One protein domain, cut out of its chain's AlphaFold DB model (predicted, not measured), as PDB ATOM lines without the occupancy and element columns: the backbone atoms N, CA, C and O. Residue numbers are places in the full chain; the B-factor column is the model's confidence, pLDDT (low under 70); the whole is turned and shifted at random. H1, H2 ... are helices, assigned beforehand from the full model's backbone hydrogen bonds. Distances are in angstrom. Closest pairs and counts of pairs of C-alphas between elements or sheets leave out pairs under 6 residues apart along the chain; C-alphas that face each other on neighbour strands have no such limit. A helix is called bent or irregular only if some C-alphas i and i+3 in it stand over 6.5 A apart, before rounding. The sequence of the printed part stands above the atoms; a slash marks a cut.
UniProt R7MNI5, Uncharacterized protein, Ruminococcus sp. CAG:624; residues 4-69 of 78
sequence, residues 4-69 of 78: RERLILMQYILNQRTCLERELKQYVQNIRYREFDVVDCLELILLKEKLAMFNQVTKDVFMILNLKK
ATOM      1  N   ARG A   4      14.473  -8.412  26.724       93.94
ATOM      2  CA  ARG A   4      14.530  -9.061  25.411       93.94
ATOM      3  C   ARG A   4      13.472  -8.536  24.434       93.94
ATOM      4  O   ARG A   4      13.764  -8.385  23.256       93.94
ATOM      5  N   GLU A   5      12.257  -8.267  24.908       92.75
ATOM      6  CA  GLU A   5      11.160  -7.746  24.078       92.75
ATOM      7  C   GLU A   5      11.455  -6.308  23.626       92.75
ATOM      8  O   GLU A   5      11.243  -5.984  22.459       92.75
ATOM      9  N   ARG A   6      12.026  -5.477  24.514       90.25
ATOM     10  CA  ARG A   6      12.483  -4.120  24.173       90.25
ATOM     11  C   ARG A   6      13.566  -4.144  23.102       90.25
ATOM     12  O   ARG A   6      13.456  -3.423  22.116       90.25
ATOM     13  N   LEU A   7      14.574  -5.002  23.266       92.69
ATOM     14  CA  LEU A   7      15.662  -5.138  22.294       92.69
ATOM     15  C   LEU A   7      15.144  -5.553  20.915       92.69
ATOM     16  O   LEU A   7      15.536  -4.955  19.918       92.69
ATOM     17  N   ILE A   8      14.235  -6.531  20.854       95.44
ATOM     18  CA  ILE A   8      13.635  -6.976  19.588       95.44
ATOM     19  C   ILE A   8      12.848  -5.837  18.931       95.44
ATOM     20  O   ILE A   8      12.989  -5.615  17.730       95.44
ATOM     21  N   LEU A   9      12.053  -5.094  19.709       93.44
ATOM     22  CA  LEU A   9      11.289  -3.956  19.199       93.44
ATOM     23  C   LEU A   9      12.211  -2.870  18.626       93.44
ATOM     24  O   LEU A   9      11.994  -2.419  17.505       93.44
ATOM     25  N   MET A  10      13.265  -2.491  19.353       92.06
ATOM     26  CA  MET A  10      14.229  -1.490  18.882       92.06
ATOM     27  C   MET A  10      14.984  -1.952  17.633       92.06
ATOM     28  O   MET A  10      15.138  -1.177  16.692       92.06
ATOM     29  N   GLN A  11      15.413  -3.217  17.582       95.12
ATOM     30  CA  GLN A  11      16.069  -3.789  16.402       95.12
ATOM     31  C   GLN A  11      15.146  -3.794  15.183       95.12
ATOM     32  O   GLN A  11      15.578  -3.446  14.086       95.12
ATOM     33  N   TYR A  12      13.875  -4.157  15.374       96.38
ATOM     34  CA  TYR A  12      12.875  -4.106  14.313       96.38
ATOM     35  C   TYR A  12      12.704  -2.679  13.787       96.38
ATOM     36  O   TYR A  12      12.814  -2.468  12.581       96.38
ATOM     37  N   ILE A  13      12.496  -1.706  14.679       95.81
ATOM     38  CA  ILE A  13      12.298  -0.298  14.311       95.81
ATOM     39  C   ILE A  13      13.504   0.236  13.537       95.81
ATOM     40  O   ILE A  13      13.341   0.776  12.443       95.81
ATOM     41  N   LEU A  14      14.712   0.021  14.063       95.06
ATOM     42  CA  LEU A  14      15.951   0.458  13.427       95.06
ATOM     43  C   LEU A  14      16.119  -0.164  12.037       95.06
ATOM     44  O   LEU A  14      16.437   0.538  11.075       95.06
ATOM     45  N   ASN A  15      15.885  -1.474  11.916       97.31
ATOM     46  CA  ASN A  15      15.999  -2.173  10.642       97.31
ATOM     47  C   ASN A  15      14.981  -1.653   9.620       97.31
ATOM     48  O   ASN A  15      15.357  -1.350   8.492       97.31
ATOM     49  N   GLN A  16      13.712  -1.509  10.009       97.44
ATOM     50  CA  GLN A  16      12.665  -1.024   9.108       97.44
ATOM     51  C   GLN A  16      12.921   0.410   8.646       97.44
ATOM     52  O   GLN A  16      12.860   0.679   7.446       97.44
ATOM     53  N   ARG A  17      13.295   1.310   9.564       96.38
ATOM     54  CA  ARG A  17      13.679   2.682   9.214       96.38
ATOM     55  C   ARG A  17      14.844   2.698   8.225       96.38
ATOM     56  O   ARG A  17      14.749   3.328   7.177       96.38
ATOM     57  N   THR A  18      15.893   1.924   8.505       96.62
ATOM     58  CA  THR A  18      17.061   1.801   7.619       96.62
ATOM     59  C   THR A  18      16.672   1.277   6.232       96.62
ATOM     60  O   THR A  18      17.184   1.758   5.220       96.62
ATOM     61  N   CYS A  19      15.776   0.290   6.153       97.19
ATOM     62  CA  CYS A  19      15.272  -0.232   4.884       97.19
ATOM     63  C   CYS A  19      14.533   0.846   4.079       97.19
ATOM     64  O   CYS A  19      14.825   1.003   2.895       97.19
ATOM     65  N   LEU A  20      13.647   1.615   4.717       96.25
ATOM     66  CA  LEU A  20      12.897   2.700   4.073       96.25
ATOM     67  C   LEU A  20      13.811   3.838   3.596       96.25
ATOM     68  O   LEU A  20      13.659   4.339   2.483       96.25
ATOM     69  N   GLU A  21      14.802   4.223   4.399       96.00
ATOM     70  CA  GLU A  21      15.788   5.242   4.022       96.00
ATOM     71  C   GLU A  21      16.651   4.789   2.832       96.00
ATOM     72  O   GLU A  21      16.934   5.574   1.922       96.00
ATOM     73  N   ARG A  22      17.042   3.506   2.795       96.56
ATOM     74  CA  ARG A  22      17.761   2.920   1.652       96.56
ATOM     75  C   ARG A  22      16.892   2.859   0.401       96.56
ATOM     76  O   ARG A  22      17.388   3.215  -0.665       96.56
ATOM     77  N   GLU A  23      15.631   2.450   0.531       95.62
ATOM     78  CA  GLU A  23      14.651   2.424  -0.563       95.62
ATOM     79  C   GLU A  23      14.508   3.821  -1.181       95.62
ATOM     80  O   GLU A  23      14.704   3.987  -2.383       95.62
ATOM     81  N   LEU A  24      14.301   4.847  -0.349       94.31
ATOM     82  CA  LEU A  24      14.212   6.239  -0.792       94.31
ATOM     83  C   LEU A  24      15.495   6.699  -1.502       94.31
ATOM     84  O   LEU A  24      15.434   7.306  -2.572       94.31
ATOM     85  N   LYS A  25      16.668   6.402  -0.931       93.69
ATOM     86  CA  LYS A  25      17.960   6.779  -1.523       93.69
ATOM     87  C   LYS A  25      18.175   6.120  -2.884       93.69
ATOM     88  O   LYS A  25      18.616   6.788  -3.818       93.69
ATOM     89  N   GLN A  26      17.868   4.831  -2.997       92.75
ATOM     90  CA  GLN A  26      17.997   4.089  -4.246       92.75
ATOM     91  C   GLN A  26      17.007   4.597  -5.297       92.75
ATOM     92  O   GLN A  26      17.379   4.783  -6.451       92.75
ATOM     93  N   TYR A  27      15.778   4.911  -4.889       91.94
ATOM     94  CA  TYR A  27      14.763   5.470  -5.773       91.94
ATOM     95  C   TYR A  27      15.180   6.832  -6.352       91.94
ATOM     96  O   TYR A  27      15.150   7.032  -7.567       91.94
ATOM     97  N   VAL A  28      15.689   7.738  -5.508       89.75
ATOM     98  CA  VAL A  28      16.237   9.036  -5.945       89.75
ATOM     99  C   VAL A  28      17.417   8.859  -6.905       89.75
ATOM    100  O   VAL A  28      17.541   9.606  -7.877       89.75
ATOM    101  N   GLN A  29      18.288   7.877  -6.653       90.00
ATOM    102  CA  GLN A  29      19.386   7.560  -7.567       90.00
ATOM    103  C   GLN A  29      18.865   7.081  -8.922       90.00
ATOM    104  O   GLN A  29      19.347   7.565  -9.939       90.00
ATOM    105  N   ASN A  30      17.865   6.201  -8.950       87.38
ATOM    106  CA  ASN A  30      17.295   5.677 -10.192       87.38
ATOM    107  C   ASN A  30      16.652   6.782 -11.040       87.38
ATOM    108  O   ASN A  30      16.917   6.860 -12.239       87.38
ATOM    109  N   ILE A  31      15.868   7.666 -10.413       86.44
ATOM    110  CA  ILE A  31      15.231   8.804 -11.090       86.44
ATOM    111  C   ILE A  31      16.257   9.716 -11.760       86.44
ATOM    112  O   ILE A  31      16.053  10.150 -12.887       86.44
ATOM    113  N   ARG A  32      17.377  10.004 -11.085       79.44
ATOM    114  CA  ARG A  32      18.396  10.934 -11.595       79.44
ATOM    115  C   ARG A  32      18.936  10.537 -12.978       79.44
ATOM    116  O   ARG A  32      19.399  11.413 -13.701       79.44
ATOM    117  N   TYR A  33      18.917   9.249 -13.319       78.62
ATOM    118  CA  TYR A  33      19.506   8.719 -14.552       78.62
ATOM    119  C   TYR A  33      18.472   8.309 -15.618       78.62
ATOM    120  O   TYR A  33      18.875   7.764 -16.645       78.62
ATOM    121  N   ARG A  34      17.170   8.569 -15.409       81.06
ATOM    122  CA  ARG A  34      16.103   8.339 -16.404       81.06
ATOM    123  C   ARG A  34      15.396   9.636 -16.800       81.06
ATOM    124  O   ARG A  34      15.530  10.652 -16.124       81.06
ATOM    125  N   GLU A  35      14.634   9.596 -17.893       83.19
ATOM    126  CA  GLU A  35      13.664  10.655 -18.189       83.19
ATOM    127  C   GLU A  35      12.596  10.668 -17.092       83.19
ATOM    128  O   GLU A  35      11.971   9.646 -16.816       83.19
ATOM    129  N   PHE A  36      12.456  11.814 -16.433       82.88
ATOM    130  CA  PHE A  36      11.609  11.989 -15.261       82.88
ATOM    131  C   PHE A  36      10.186  12.365 -15.665       82.88
ATOM    132  O   PHE A  36       9.996  13.300 -16.450       82.88
ATOM    133  N   ASP A  37       9.197  11.686 -15.091       87.88
ATOM    134  CA  ASP A  37       7.783  11.966 -15.331       87.88
ATOM    135  C   ASP A  37       7.003  12.307 -14.044       87.88
ATOM    136  O   ASP A  37       7.534  12.407 -12.937       87.88
ATOM    137  N   VAL A  38       5.701  12.557 -14.192       89.81
ATOM    138  CA  VAL A  38       4.823  12.901 -13.062       89.81
ATOM    139  C   VAL A  38       4.606  11.708 -12.121       89.81
ATOM    140  O   VAL A  38       4.363  11.909 -10.930       89.81
ATOM    141  N   VAL A  39       4.700  10.474 -12.621       90.75
ATOM    142  CA  VAL A  39       4.562   9.264 -11.799       90.75
ATOM    143  C   VAL A  39       5.747   9.166 -10.842       90.75
ATOM    144  O   VAL A  39       5.547   8.930  -9.651       90.75
ATOM    145  N   ASP A  40       6.948   9.495 -11.315       90.19
ATOM    146  CA  ASP A  40       8.166   9.540 -10.507       90.19
ATOM    147  C   ASP A  40       8.073  10.531  -9.335       90.19
ATOM    148  O   ASP A  40       8.495  10.238  -8.210       90.19
ATOM    149  N   CYS A  41       7.480  11.707  -9.573       88.94
ATOM    150  CA  CYS A  41       7.161  12.672  -8.517       88.94
ATOM    151  C   CYS A  41       6.256  12.056  -7.443       88.94
ATOM    152  O   CYS A  41       6.510  12.220  -6.247       88.94
ATOM    153  N   LEU A  42       5.180  11.389  -7.866       94.25
ATOM    154  CA  LEU A  42       4.172  10.835  -6.962       94.25
ATOM    155  C   LEU A  42       4.738   9.680  -6.138       94.25
ATOM    156  O   LEU A  42       4.537   9.640  -4.926       94.25
ATOM    157  N   GLU A  43       5.488   8.781  -6.768       92.19
ATOM    158  CA  GLU A  43       6.180   7.686  -6.090       92.19
ATOM    159  C   GLU A  43       7.204   8.214  -5.073       92.19
ATOM    160  O   GLU A  43       7.255   7.726  -3.941       92.19
ATOM    161  N   LEU A  44       7.960   9.266  -5.415       92.81
ATOM    162  CA  LEU A  44       8.892   9.896  -4.478       92.81
ATOM    163  C   LEU A  44       8.173  10.494  -3.261       92.81
ATOM    164  O   LEU A  44       8.646  10.347  -2.131       92.81
ATOM    165  N   ILE A  45       7.049  11.182  -3.481       94.62
ATOM    166  CA  ILE A  45       6.221  11.734  -2.401       94.62
ATOM    167  C   ILE A  45       5.706  10.598  -1.518       94.62
ATOM    168  O   ILE A  45       5.854  10.653  -0.301       94.62
ATOM    169  N   LEU A  46       5.177   9.534  -2.120       96.31
ATOM    170  CA  LEU A  46       4.617   8.399  -1.394       96.31
ATOM    171  C   LEU A  46       5.671   7.685  -0.533       96.31
ATOM    172  O   LEU A  46       5.396   7.351   0.618       96.31
ATOM    173  N   LEU A  47       6.894   7.507  -1.041       95.62
ATOM    174  CA  LEU A  47       8.004   6.944  -0.266       95.62
ATOM    175  C   LEU A  47       8.398   7.831   0.922       95.62
ATOM    176  O   LEU A  47       8.653   7.319   2.016       95.62
ATOM    177  N   LYS A  48       8.423   9.156   0.735       95.75
ATOM    178  CA  LYS A  48       8.695  10.107   1.824       95.75
ATOM    179  C   LYS A  48       7.609  10.069   2.894       95.75
ATOM    180  O   LYS A  48       7.939   9.979   4.075       95.75
ATOM    181  N   GLU A  49       6.342  10.076   2.490       97.50
ATOM    182  CA  GLU A  49       5.204   9.985   3.412       97.50
ATOM    183  C   GLU A  49       5.202   8.660   4.179       97.50
ATOM    184  O   GLU A  49       4.978   8.640   5.386       97.50
ATOM    185  N   LYS A  50       5.552   7.545   3.526       96.50
ATOM    186  CA  LYS A  50       5.692   6.238   4.184       96.50
ATOM    187  C   LYS A  50       6.746   6.266   5.296       96.50
ATOM    188  O   LYS A  50       6.493   5.751   6.385       96.50
ATOM    189  N   LEU A  51       7.906   6.881   5.052       96.44
ATOM    190  CA  LEU A  51       8.954   7.047   6.069       96.44
ATOM    191  C   LEU A  51       8.509   7.989   7.198       96.44
ATOM    192  O   LEU A  51       8.706   7.676   8.372       96.44
ATOM    193  N   ALA A  52       7.878   9.116   6.860       95.88
ATOM    194  CA  ALA A  52       7.359  10.062   7.844       95.88
ATOM    195  C   ALA A  52       6.307   9.409   8.754       95.88
ATOM    196  O   ALA A  52       6.392   9.510   9.980       95.88
ATOM    197  N   MET A  53       5.371   8.664   8.165       97.31
ATOM    198  CA  MET A  53       4.341   7.933   8.895       97.31
ATOM    199  C   MET A  53       4.938   6.834   9.773       97.31
ATOM    200  O   MET A  53       4.523   6.684  10.919       97.31
ATOM    201  N   PHE A  54       5.946   6.101   9.288       97.19
ATOM    202  CA  PHE A  54       6.649   5.104  10.097       97.19
ATOM    203  C   PHE A  54       7.291   5.732  11.343       97.19
ATOM    204  O   PHE A  54       7.144   5.206  12.450       97.19
ATOM    205  N   ASN A  55       7.955   6.879  11.183       94.25
ATOM    206  CA  ASN A  55       8.563   7.608  12.296       94.25
ATOM    207  C   ASN A  55       7.504   8.098  13.293       94.25
ATOM    208  O   ASN A  55       7.691   7.956  14.501       94.25
ATOM    209  N   GLN A  56       6.378   8.627  12.806       96.12
ATOM    210  CA  GLN A  56       5.286   9.073  13.671       96.12
ATOM    211  C   GLN A  56       4.669   7.909  14.455       96.12
ATOM    212  O   GLN A  56       4.596   7.965  15.680       96.12
ATOM    213  N   VAL A  57       4.315   6.815  13.777       96.12
ATOM    214  CA  VAL A  57       3.743   5.624  14.422       96.12
ATOM    215  C   VAL A  57       4.716   5.031  15.436       96.12
ATOM    216  O   VAL A  57       4.303   4.595  16.505       96.12
ATOM    217  N   THR A  58       6.017   5.042  15.148       95.12
ATOM    218  CA  THR A  58       7.043   4.587  16.094       95.12
ATOM    219  C   THR A  58       7.033   5.416  17.381       95.12
ATOM    220  O   THR A  58       7.057   4.849  18.476       95.12
ATOM    221  N   LYS A  59       6.938   6.748  17.269       92.25
ATOM    222  CA  LYS A  59       6.801   7.641  18.431       92.25
ATOM    223  C   LYS A  59       5.524   7.341  19.217       92.25
ATOM    224  O   LYS A  59       5.582   7.224  20.441       92.25
ATOM    225  N   ASP A  60       4.405   7.144  18.526       94.19
ATOM    226  CA  ASP A  60       3.120   6.818  19.154       94.19
ATOM    227  C   ASP A  60       3.186   5.464  19.887       94.19
ATOM    228  O   ASP A  60       2.735   5.338  21.026       94.19
ATOM    229  N   VAL A  61       3.831   4.459  19.286       92.94
ATOM    230  CA  VAL A  61       4.083   3.147  19.902       92.94
ATOM    231  C   VAL A  61       4.940   3.293  21.159       92.94
ATOM    232  O   VAL A  61       4.600   2.726  22.199       92.94
ATOM    233  N   PHE A  62       6.019   4.077  21.115       91.62
ATOM    234  CA  PHE A  62       6.834   4.344  22.302       91.62
ATOM    235  C   PHE A  62       6.054   5.071  23.394       91.62
ATOM    236  O   PHE A  62       6.213   4.744  24.572       91.62
ATOM    237  N   MET A  63       5.173   6.002  23.030       90.44
ATOM    238  CA  MET A  63       4.296   6.682  23.977       90.44
ATOM    239  C   MET A  63       3.316   5.705  24.644       90.44
ATOM    240  O   MET A  63       3.235   5.683  25.872       90.44
ATOM    241  N   ILE A  64       2.629   4.862  23.865       93.12
ATOM    242  CA  ILE A  64       1.664   3.862  24.361       93.12
ATOM    243  C   ILE A  64       2.346   2.844  25.283       93.12
ATOM    244  O   ILE A  64       1.803   2.469  26.321       93.12
ATOM    245  N   LEU A  65       3.559   2.418  24.929       91.50
ATOM    246  CA  LEU A  65       4.344   1.463  25.713       91.50
ATOM    247  C   LEU A  65       5.097   2.110  26.888       91.50
ATOM    248  O   LEU A  65       5.794   1.410  27.625       91.50
ATOM    249  N   ASN A  66       4.957   3.428  27.069       86.81
ATOM    250  CA  ASN A  66       5.641   4.236  28.077       86.81
ATOM    251  C   ASN A  66       7.178   4.084  28.042       86.81
ATOM    252  O   ASN A  66       7.851   4.004  29.070       86.81
ATOM    253  N   LEU A  67       7.738   4.039  26.831       81.94
ATOM    254  CA  LEU A  67       9.168   3.902  26.532       81.94
ATOM    255  C   LEU A  67       9.842   5.263  26.270       81.94
ATOM    256  O   LEU A  67      10.803   5.346  25.513       81.94
ATOM    257  N   LYS A  68       9.358   6.338  26.908       66.62
ATOM    258  CA  LYS A  68       9.726   7.738  26.604       66.62
ATOM    259  C   LYS A  68      11.230   8.033  26.572       66.62
ATOM    260  O   LYS A  68      11.651   8.862  25.783       66.62
ATOM    261  N   LYS A  69      12.040   7.310  27.355       64.62
ATOM    262  CA  LYS A  69      13.503   7.478  27.389       64.62
ATOM    263  C   LYS A  69      14.179   7.288  26.018       64.62
ATOM    264  O   LYS A  69      15.266   7.797  25.823       64.62
TER     265      LYS A  69
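This is residues 4 to 69 of the 78 residues of an uncharacterized protein of Ruminococcus sp. CAG:624 (UniProt R7MNI5). This is a long helical hairpin: two straight helices, H1 and H2, lie side by side along the length of a rod and run opposite ways, joined at one end by a tight link. The turn end, residues 32 to 39, stands free, and a short tail, residues 65 to 69, follows H2 at the other end. The printed part has 66 residues with two named helices, H1 then H2, and no named strand; the class is all helix. The whole is loose, with a radius of gyration of the C-alphas of 15.2 A, and spans 47 by 18 by 14 A.

H1, the longest helix, covers residues 4 to 32 and measures 42.2 A from first to last C-alpha. It begins at C-alpha 4, at (14.530, -9.061, 25.411), and ends at C-alpha 32, at (18.396, 10.934, -11.595). H2 covers residues 38 to 64, 38.6 A from first to last C-alpha, and ends at C-alpha 64, at (1.664, 3.862, 24.361).

H1 and H2 touch, with 13 pairs of C-alphas within 8 A. The closest C-alphas of the two are those of Leu 20 and Leu 51, 6.2 A apart. Their centres are 11.5 A apart. Their lines stand at a shallow tilt of 15 degrees, and they run opposite ways. The two form a helical hairpin, with a tight link of 5 residues between them. In H1 and H2 every O i to N i+4 pair is within hydrogen-bond range. Neither helix is bent.

The C-alphas farthest apart are those of Arg 4 and Glu 35, at 47.9 A. The first and last printed C-alphas, of Arg 4 and Lys 69, are 16.7 A apart. Without residues 32 to 39, the body spans 40 by 18 by 13 A. The printed part has no cut and no long link. The mean pLDDT of the printed part is 91.7, and residues 68 to 69 are under 70.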